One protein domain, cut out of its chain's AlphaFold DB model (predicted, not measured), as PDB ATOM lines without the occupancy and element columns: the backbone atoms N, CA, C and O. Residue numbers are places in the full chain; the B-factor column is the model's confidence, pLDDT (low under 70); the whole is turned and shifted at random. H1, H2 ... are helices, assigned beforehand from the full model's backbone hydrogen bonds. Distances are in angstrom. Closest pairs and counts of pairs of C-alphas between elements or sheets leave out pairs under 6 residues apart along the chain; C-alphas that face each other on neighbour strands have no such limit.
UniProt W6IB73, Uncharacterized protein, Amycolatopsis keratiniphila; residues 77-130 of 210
ATOM      1  N   GLU A  77     182.933 289.230 209.176       89.38
ATOM      2  CA  GLU A  77     182.398 287.968 209.691       89.38
ATOM      3  C   GLU A  77     181.119 287.535 208.956       89.38
ATOM      4  O   GLU A  77     181.019 286.401 208.499       89.38
ATOM      5  N   ARG A  78     180.165 288.453 208.744       93.38
ATOM      6  CA  ARG A  78     178.945 288.160 207.970       93.38
ATOM      7  C   ARG A  78     179.241 287.869 206.498       93.38
ATOM      8  O   ARG A  78     178.574 287.032 205.896       93.38
ATOM      9  N   ASP A  79     180.235 288.538 205.918       94.38
ATOM     10  CA  ASP A  79     180.692 288.240 204.557       94.38
ATOM     11  C   ASP A  79     181.324 286.844 204.463       94.38
ATOM     12  O   ASP A  79     181.092 286.133 203.482       94.38
ATOM     13  N   GLU A  80     182.070 286.422 205.485       95.88
ATOM     14  CA  GLU A  80     182.631 285.072 205.572       95.88
ATOM     15  C   GLU A  80     181.519 284.020 205.686       95.88
ATOM     16  O   GLU A  80     181.519 283.049 204.926       95.88
ATOM     17  N   ILE A  81     180.509 284.252 206.538       95.88
ATOM     18  CA  ILE A  81     179.317 283.391 206.654       95.88
ATOM     19  C   ILE A  81     178.651 283.205 205.286       95.88
ATOM     20  O   ILE A  81     178.365 282.075 204.885       95.88
ATOM     21  N   LEU A  82     178.443 284.292 204.535       95.94
ATOM     22  CA  LEU A  82     177.856 284.214 203.196       95.94
ATOM     23  C   LEU A  82     178.755 283.496 202.195       95.94
ATOM     24  O   LEU A  82     178.261 282.712 201.385       95.94
ATOM     25  N   THR A  83     180.061 283.740 202.239       97.50
ATOM     26  CA  THR A  83     181.020 283.128 201.314       97.50
ATOM     27  C   THR A  83     181.094 281.616 201.534       97.50
ATOM     28  O   THR A  83     180.999 280.842 200.576       97.50
ATOM     29  N   GLN A  84     181.167 281.168 202.791       97.56
ATOM     30  CA  GLN A  84     181.113 279.745 203.137       97.56
ATOM     31  C   GLN A  84     179.730 279.152 202.847       97.56
ATOM     32  O   GLN A  84     179.630 278.065 202.279       97.56
ATOM     33  N   GLY A  85     178.654 279.880 203.157       97.25
ATOM     34  CA  GLY A  85     177.284 279.491 202.827       97.25
ATOM     35  C   GLY A  85     177.079 279.248 201.337       97.25
ATOM     36  O   GLY A  85     176.540 278.216 200.940       97.25
ATOM     37  N   TRP A  86     177.600 280.142 200.500       97.88
ATOM     38  CA  TRP A  86     177.591 280.011 199.049       97.88
ATOM     39  C   TRP A  86     178.391 278.803 198.561       97.88
ATOM     40  O   TRP A  86     177.928 278.029 197.708       97.88
ATOM     41  N   LYS A  87     179.596 278.628 199.115       97.75
ATOM     42  CA  LYS A  87     180.502 277.526 198.784       97.75
ATOM     43  C   LYS A  87     179.866 276.172 199.097       97.75
ATOM     44  O   LYS A  87     179.849 275.308 198.223       97.75
ATOM     45  N   TYR A  88     179.291 276.019 200.287       97.62
ATOM     46  CA  TYR A  88     178.700 274.764 200.763       97.62
ATOM     47  C   TYR A  88     177.201 274.618 200.474       97.62
ATOM     48  O   TYR A  88     176.600 273.647 200.921       97.62
ATOM     49  N   ARG A  89     176.598 275.545 199.716       97.12
ATOM     50  CA  ARG A  89     175.161 275.549 199.376       97.12
ATOM     51  C   ARG A  89     174.262 275.424 200.610       97.12
ATOM     52  O   ARG A  89     173.317 274.637 200.632       97.12
ATOM     53  N   ARG A  90     174.579 276.193 201.649       97.75
ATOM     54  CA  ARG A  90     173.765 276.233 202.864       97.75
ATOM     55  C   ARG A  90     172.382 276.827 202.552       97.75
ATOM     56  O   ARG A  90     172.321 277.788 201.779       97.75
ATOM     57  N   PRO A  91     171.297 276.293 203.137       97.81
ATOM     58  CA  PRO A  91     169.962 276.855 202.976       97.81
ATOM     59  C   PRO A  91     169.906 278.339 203.351       97.81
ATOM     60  O   PRO A  91     170.480 278.761 204.355       97.81
ATOM     61  N   MET A  92     169.157 279.125 202.578       97.44
ATOM     62  CA  MET A  92     168.944 280.555 202.818       97.44
ATOM     63  C   MET A  92     168.431 280.830 204.235       97.44
ATOM     64  O   MET A  92     168.895 281.765 204.877       97.44
ATOM     65  N   ALA A  93     167.520 279.993 204.740       96.75
ATOM     66  CA  ALA A  93     166.960 280.131 206.083       96.75
ATOM     67  C   ALA A  93     168.039 280.089 207.181       96.75
ATOM     68  O   ALA A  93     167.991 280.890 208.115       96.75
ATOM     69  N   ASP A  94     169.047 279.226 207.032       97.50
ATOM     70  CA  ASP A  94     170.145 279.111 207.994       97.50
ATOM     71  C   ASP A  94     171.028 280.362 207.964       97.50
ATOM     72  O   ASP A  94     171.450 280.859 209.006       97.50
ATOM     73  N   LEU A  95     171.284 280.901 206.768       96.69
ATOM     74  CA  LEU A  95     172.087 282.111 206.595       96.69
ATOM     75  C   LEU A  95     171.362 283.357 207.118       96.69
ATOM     76  O   LEU A  95     172.002 284.225 207.704       96.69
ATOM     77  N   VAL A  96     170.040 283.435 206.936       95.38
ATOM     78  CA  VAL A  96     169.184 284.482 207.517       95.38
ATOM     79  C   VAL A  96     169.271 284.459 209.038       95.38
ATOM     80  O   VAL A  96     169.483 285.507 209.646       95.38
ATOM     81  N   ALA A  97     169.143 283.274 209.641       95.00
ATOM     82  CA  ALA A  97     169.186 283.113 211.089       95.00
ATOM     83  C   ALA A  97     170.570 283.440 211.675       95.00
ATOM     84  O   ALA A  97     170.658 284.106 212.699       95.00
ATOM     85  N   GLU A  98     171.650 283.001 211.024       95.00
ATOM     86  CA  GLU A  98     173.015 283.197 211.526       95.00
ATOM     87  C   GLU A  98     173.526 284.629 211.324       95.00
ATOM     88  O   GLU A  98     174.159 285.200 212.209       95.00
ATOM     89  N   ALA A  99     173.248 285.236 210.167       90.62
ATOM     90  CA  ALA A  99     173.692 286.597 209.879       90.62
ATOM     91  C   ALA A  99     172.737 287.674 210.427       90.62
ATOM     92  O   ALA A  99     173.106 288.851 210.410       90.62
ATOM     93  N   ASP A 100     171.553 287.290 210.917       90.31
ATOM     94  CA  ASP A 100     170.500 288.176 211.432       90.31
ATOM     95  C   ASP A 100     170.124 289.286 210.426       90.31
ATOM     96  O   ASP A 100     170.181 290.490 210.688       90.31
ATOM     97  N   VAL A 101     169.826 288.868 209.190       90.62
ATOM     98  CA  VAL A 101     169.479 289.749 208.059       90.62
ATOM     99  C   VAL A 101     168.442 289.093 207.147       90.62
ATOM    100  O   VAL A 101     168.304 287.877 207.120       90.62
ATOM    101  N   THR A 102     167.722 289.886 206.350       92.31
ATOM    102  CA  THR A 102     166.662 289.359 205.472       92.31
ATOM    103  C   THR A 102     167.212 288.649 204.226       92.31
ATOM    104  O   THR A 102     168.317 288.946 203.768       92.31
ATOM    105  N   GLU A 103     166.405 287.788 203.592       95.69
ATOM    106  CA  GLU A 103     166.762 287.113 202.328       95.69
ATOM    107  C   GLU A 103     167.157 288.101 201.216       95.69
ATOM    108  O   GLU A 103     168.090 287.858 200.450       95.69
ATOM    109  N   ILE A 104     166.469 289.247 201.138       94.50
ATOM    110  CA  ILE A 104     166.756 290.302 200.155       94.50
ATOM    111  C   ILE A 104     168.139 290.906 200.393       94.50
ATOM    112  O   ILE A 104     168.860 291.210 199.439       94.50
ATOM    113  N   ASP A 105     168.524 291.069 201.655       93.25
ATOM    114  CA  ASP A 105     169.835 291.595 202.000       93.25
ATOM    115  C   ASP A 105     170.940 290.609 201.666       93.25
ATOM    116  O   ASP A 105     171.950 291.024 201.093       93.25
ATOM    117  N   ILE A 106     170.734 289.326 201.981       95.50
ATOM    118  CA  ILE A 106     171.653 288.245 201.619       95.50
ATOM    119  C   ILE A 106     171.826 288.202 200.105       95.50
ATOM    120  O   ILE A 106     172.951 288.310 199.621       95.50
ATOM    121  N   ALA A 107     170.730 288.150 199.342       95.94
ATOM    122  CA  ALA A 107     170.791 288.127 197.885       95.94
ATOM    123  C   ALA A 107     171.522 289.353 197.321       95.94
ATOM    124  O   ALA A 107     172.438 289.221 196.509       95.94
ATOM    125  N   GLY A 108     171.190 290.553 197.805       92.56
ATOM    126  CA  GLY A 108     171.869 291.783 197.404       92.56
ATOM    127  C   GLY A 108     173.344 291.838 197.816       92.56
ATOM    128  O   GLY A 108     174.142 292.524 197.171       92.56
ATOM    129  N   ARG A 109     173.746 291.156 198.893       94.69
ATOM    130  CA  ARG A 109     175.154 291.069 199.295       94.69
ATOM    131  C   ARG A 109     175.926 290.048 198.470       94.69
ATOM    132  O   ARG A 109     176.996 290.413 197.996       94.69
ATOM    133  N   CYS A 110     175.373 288.863 198.212       96.06
ATOM    134  CA  CYS A 110     175.984 287.851 197.344       96.06
ATOM    135  C   CYS A 110     176.321 288.413 195.956       96.06
ATOM    136  O   CYS A 110     177.427 288.204 195.464       96.06
ATOM    137  N   ILE A 111     175.416 289.200 195.364       94.00
ATOM    138  CA  ILE A 111     175.651 289.859 194.068       94.00
ATOM    139  C   ILE A 111     176.798 290.876 194.164       94.00
ATOM    140  O   ILE A 111     177.700 290.886 193.335       94.00
ATOM    141  N   ARG A 112     176.820 291.712 195.212       91.00
ATOM    142  CA  ARG A 112     177.894 292.707 195.420       91.00
ATOM    143  C   ARG A 112     179.264 292.088 195.700       91.00
ATOM    144  O   ARG A 112     180.267 292.732 195.420       91.00
ATOM    145  N   LEU A 113     179.301 290.885 196.266       91.88
ATOM    146  CA  LEU A 113     180.524 290.104 196.468       91.88
ATOM    147  C   LEU A 113     180.940 289.322 195.207       91.88
ATOM    148  O   LEU A 113     181.962 288.646 195.230       91.88
ATOM    149  N   GLY A 114     180.164 289.392 194.119       91.81
ATOM    150  CA  GLY A 114     180.438 288.657 192.883       91.81
ATOM    151  C   GLY A 114     180.184 287.150 192.984       91.81
ATOM    152  O   GLY A 114     180.644 286.396 192.134       91.81
ATOM    153  N   LEU A 115     179.460 286.694 194.011       95.50
ATOM    154  CA  LEU A 115     179.141 285.276 194.200       95.50
ATOM    155  C   LEU A 115     178.049 284.811 193.228       95.50
ATOM    156  O   LEU A 115     178.071 283.668 192.783       95.50
ATOM    157  N   ALA A 116     177.117 285.703 192.887       96.31
ATOM    158  CA  ALA A 116     175.995 285.445 191.994       96.31
ATOM    159  C   ALA A 116     175.828 286.586 190.987       96.31
ATOM    160  O   ALA A 116     176.078 287.745 191.320       96.31
ATOM    161  N   ALA A 117     175.355 286.266 189.782       92.19
ATOM    162  CA  ALA A 117     175.056 287.273 188.766       92.19
ATOM    163  C   ALA A 117     173.824 288.117 189.138       92.19
ATOM    164  O   ALA A 117     173.811 289.329 188.936       92.19
ATOM    165  N   ASP A 118     172.796 287.488 189.713       93.50
ATOM    166  CA  ASP A 118     171.535 288.136 190.058       93.50
ATOM    167  C   ASP A 118     170.787 287.414 191.198       93.50
ATOM    168  O   ASP A 118     171.275 286.451 191.794       93.50
ATOM    169  N   SER A 119     169.592 287.910 191.539       93.69
ATOM    170  CA  SER A 119     168.762 287.343 192.611       93.69
ATOM    171  C   SER A 119     168.206 285.956 192.279       93.69
ATOM    172  O   SER A 119     167.951 285.187 193.204       93.69
ATOM    173  N   LEU A 120     168.043 285.630 190.991       94.62
ATOM    174  CA  LEU A 120     167.547 284.332 190.545       94.62
ATOM    175  C   LEU A 120     168.597 283.253 190.827       94.62
ATOM    176  O   LEU A 120     168.290 282.267 191.492       94.62
ATOM    177  N   ALA A 121     169.850 283.508 190.447       94.88
ATOM    178  CA  ALA A 121     170.977 282.624 190.728       94.88
ATOM    179  C   ALA A 121     171.180 282.389 192.237       94.88
ATOM    180  O   ALA A 121     171.561 281.294 192.657       94.88
ATOM    181  N   VAL A 122     170.905 283.400 193.073       97.12
ATOM    182  CA  VAL A 122     170.935 283.230 194.534       97.12
ATOM    183  C   VAL A 122     169.830 282.291 195.007       97.12
ATOM    184  O   VAL A 122     170.118 281.338 195.732       97.12
ATOM    185  N   ALA A 123     168.585 282.551 194.607       96.75
ATOM    186  CA  ALA A 123     167.433 281.758 195.026       96.75
ATOM    187  C   ALA A 123     167.518 280.305 194.534       96.75
ATOM    188  O   ALA A 123     167.162 279.390 195.267       96.75
ATOM    189  N   GLU A 124     168.036 280.071 193.328       96.19
ATOM    190  CA  GLU A 124     168.245 278.724 192.786       96.19
ATOM    191  C   GLU A 124     169.310 277.943 193.556       96.19
ATOM    192  O   GLU A 124     169.174 276.735 193.752       96.19
ATOM    193  N   ARG A 125     170.371 278.619 194.009       97.69
ATOM    194  CA  ARG A 125     171.472 277.950 194.705       97.69
ATOM    195  C   ARG A 125     171.207 277.729 196.191       97.69
ATOM    196  O   ARG A 125     171.587 276.683 196.708       97.69
ATOM    197  N   LEU A 126     170.647 278.724 196.876       97.62
ATOM    198  CA  LEU A 126     170.478 278.724 198.337       97.62
ATOM    199  C   LEU A 126     169.032 278.444 198.770       97.62
ATOM    200  O   LEU A 126     168.774 278.221 199.951       97.62
ATOM    201  N   GLY A 127     168.084 278.456 197.835       97.12
ATOM    202  CA  GLY A 127     166.659 278.453 198.141       97.12
ATOM    203  C   GLY A 127     166.143 279.836 198.544       97.12
ATOM    204  O   GLY A 127     166.889 280.806 198.689       97.12
ATOM    205  N   CYS A 128     164.829 279.923 198.715       95.94
ATOM    206  CA  CYS A 128     164.136 281.071 199.291       95.94
ATOM    207  C   CYS A 128     162.799 280.614 199.883       95.94
ATOM    208  O   CYS A 128     162.269 279.565 199.501       95.94
ATOM    209  N   ALA A 129     162.260 281.387 200.819       94.94
ATOM    210  CA  ALA A 129     160.956 281.131 201.408       94.94
ATOM    211  C   ALA A 129     159.832 281.328 200.364       94.94
ATOM    212  O   ALA A 129     159.749 282.401 199.754       94.94
ATOM    213  N   PRO A 130     158.928 280.345 200.168       93.62
ATOM    214  CA  PRO A 130     157.788 280.491 199.264       93.62
ATOM    215  C   PRO A 130     156.890 281.664 199.667       93.62
ATOM    216  O   PRO A 130     156.497 281.783 200.826       93.62
TER     217      PRO A 130
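What this domain is: This is residues 77 to 130 of the 210 residues of an uncharacterized protein of Amycolatopsis keratiniphila (UniProt W6IB73). Four short helices make a small rounded body: H1 and H2 lie side by side as a helical hairpin, and H3 crosses this pair nearly at right angles. H4 packs on H3, again crosswise, and brings its last residue, Leu 126, near H1 and H2. The printed part has 54 residues with four named helices, H1, H2, H3 and H4 in that order along the chain, and no named strand; its class is all helix. It is compact, with a radius of gyration of the C-alphas of 9.4 A, and it spans 25 by 22 by 19 A.

How they stand to each other: Start with H1, residues 77 to 88, and go on to H2, residues 92 to 99: they touch and form a helical hairpin, at a shallow tilt of 25 degrees, opposite ways. Their closest C-alphas are those of Arg 78 and Ala 99, 5.8 A apart. Next look at H3, residues 103 to 112, which is the hub and touches the three other helices. It touches H2 about perpendicular, at 82 degrees, with the C-alphas of Val 96 and Glu 103 closest at 6.3 A. H1 and H3 only just touch, with 3 pairs of C-alphas within 8 A, about perpendicular at 87 degrees; residues 82 to 83 alone of H1 take part, and the closest C-alphas are those of Leu 82 and Cys 110, 7.1 A apart. Then come to H4, residues 119 to 126, which touches H3 about perpendicular at 74 degrees, with the C-alphas of Ala 107 and Ser 119 closest at 5.7 A. H4 is close to H2 but not clearly touching, with the C-alphas of Met 92 and Leu 126 closest at 5.1 A. It is also close to H1 but not clearly touching, with the C-alphas of Trp 86 and Leu 126 closest at 7.3 A. The helix packing is mostly crossed: of the 4 pairs that touch, 1 is at a shallow tilt. In H1, H2, H3 and H4 every O i to N i+4 pair is within hydrogen-bond range.

Where its parts are: Find C-alpha 77 at (182.398, 287.968, 209.691); from there H1 runs 16.4 A to C-alpha 88. H2 runs 10.4 A from Met 92 to Ala 99. Find C-alpha 103 at (166.762, 287.113, 202.328), where H3 begins its 14.2 A to Arg 112. H4 runs 10.5 A from Ser 119 to C-alpha 126 at (170.478, 278.724, 198.337).

The domain as a whole: The two C-alphas farthest apart are those of Glu 77 and Pro 130, at 27.8 A. The printed part has no cut. The links from H1 to H2 and from H2 to H3 are tight, and the six residues between H3 and H4 make a short link. The mean pLDDT of the printed part is 95.1, and no printed residue is under 70.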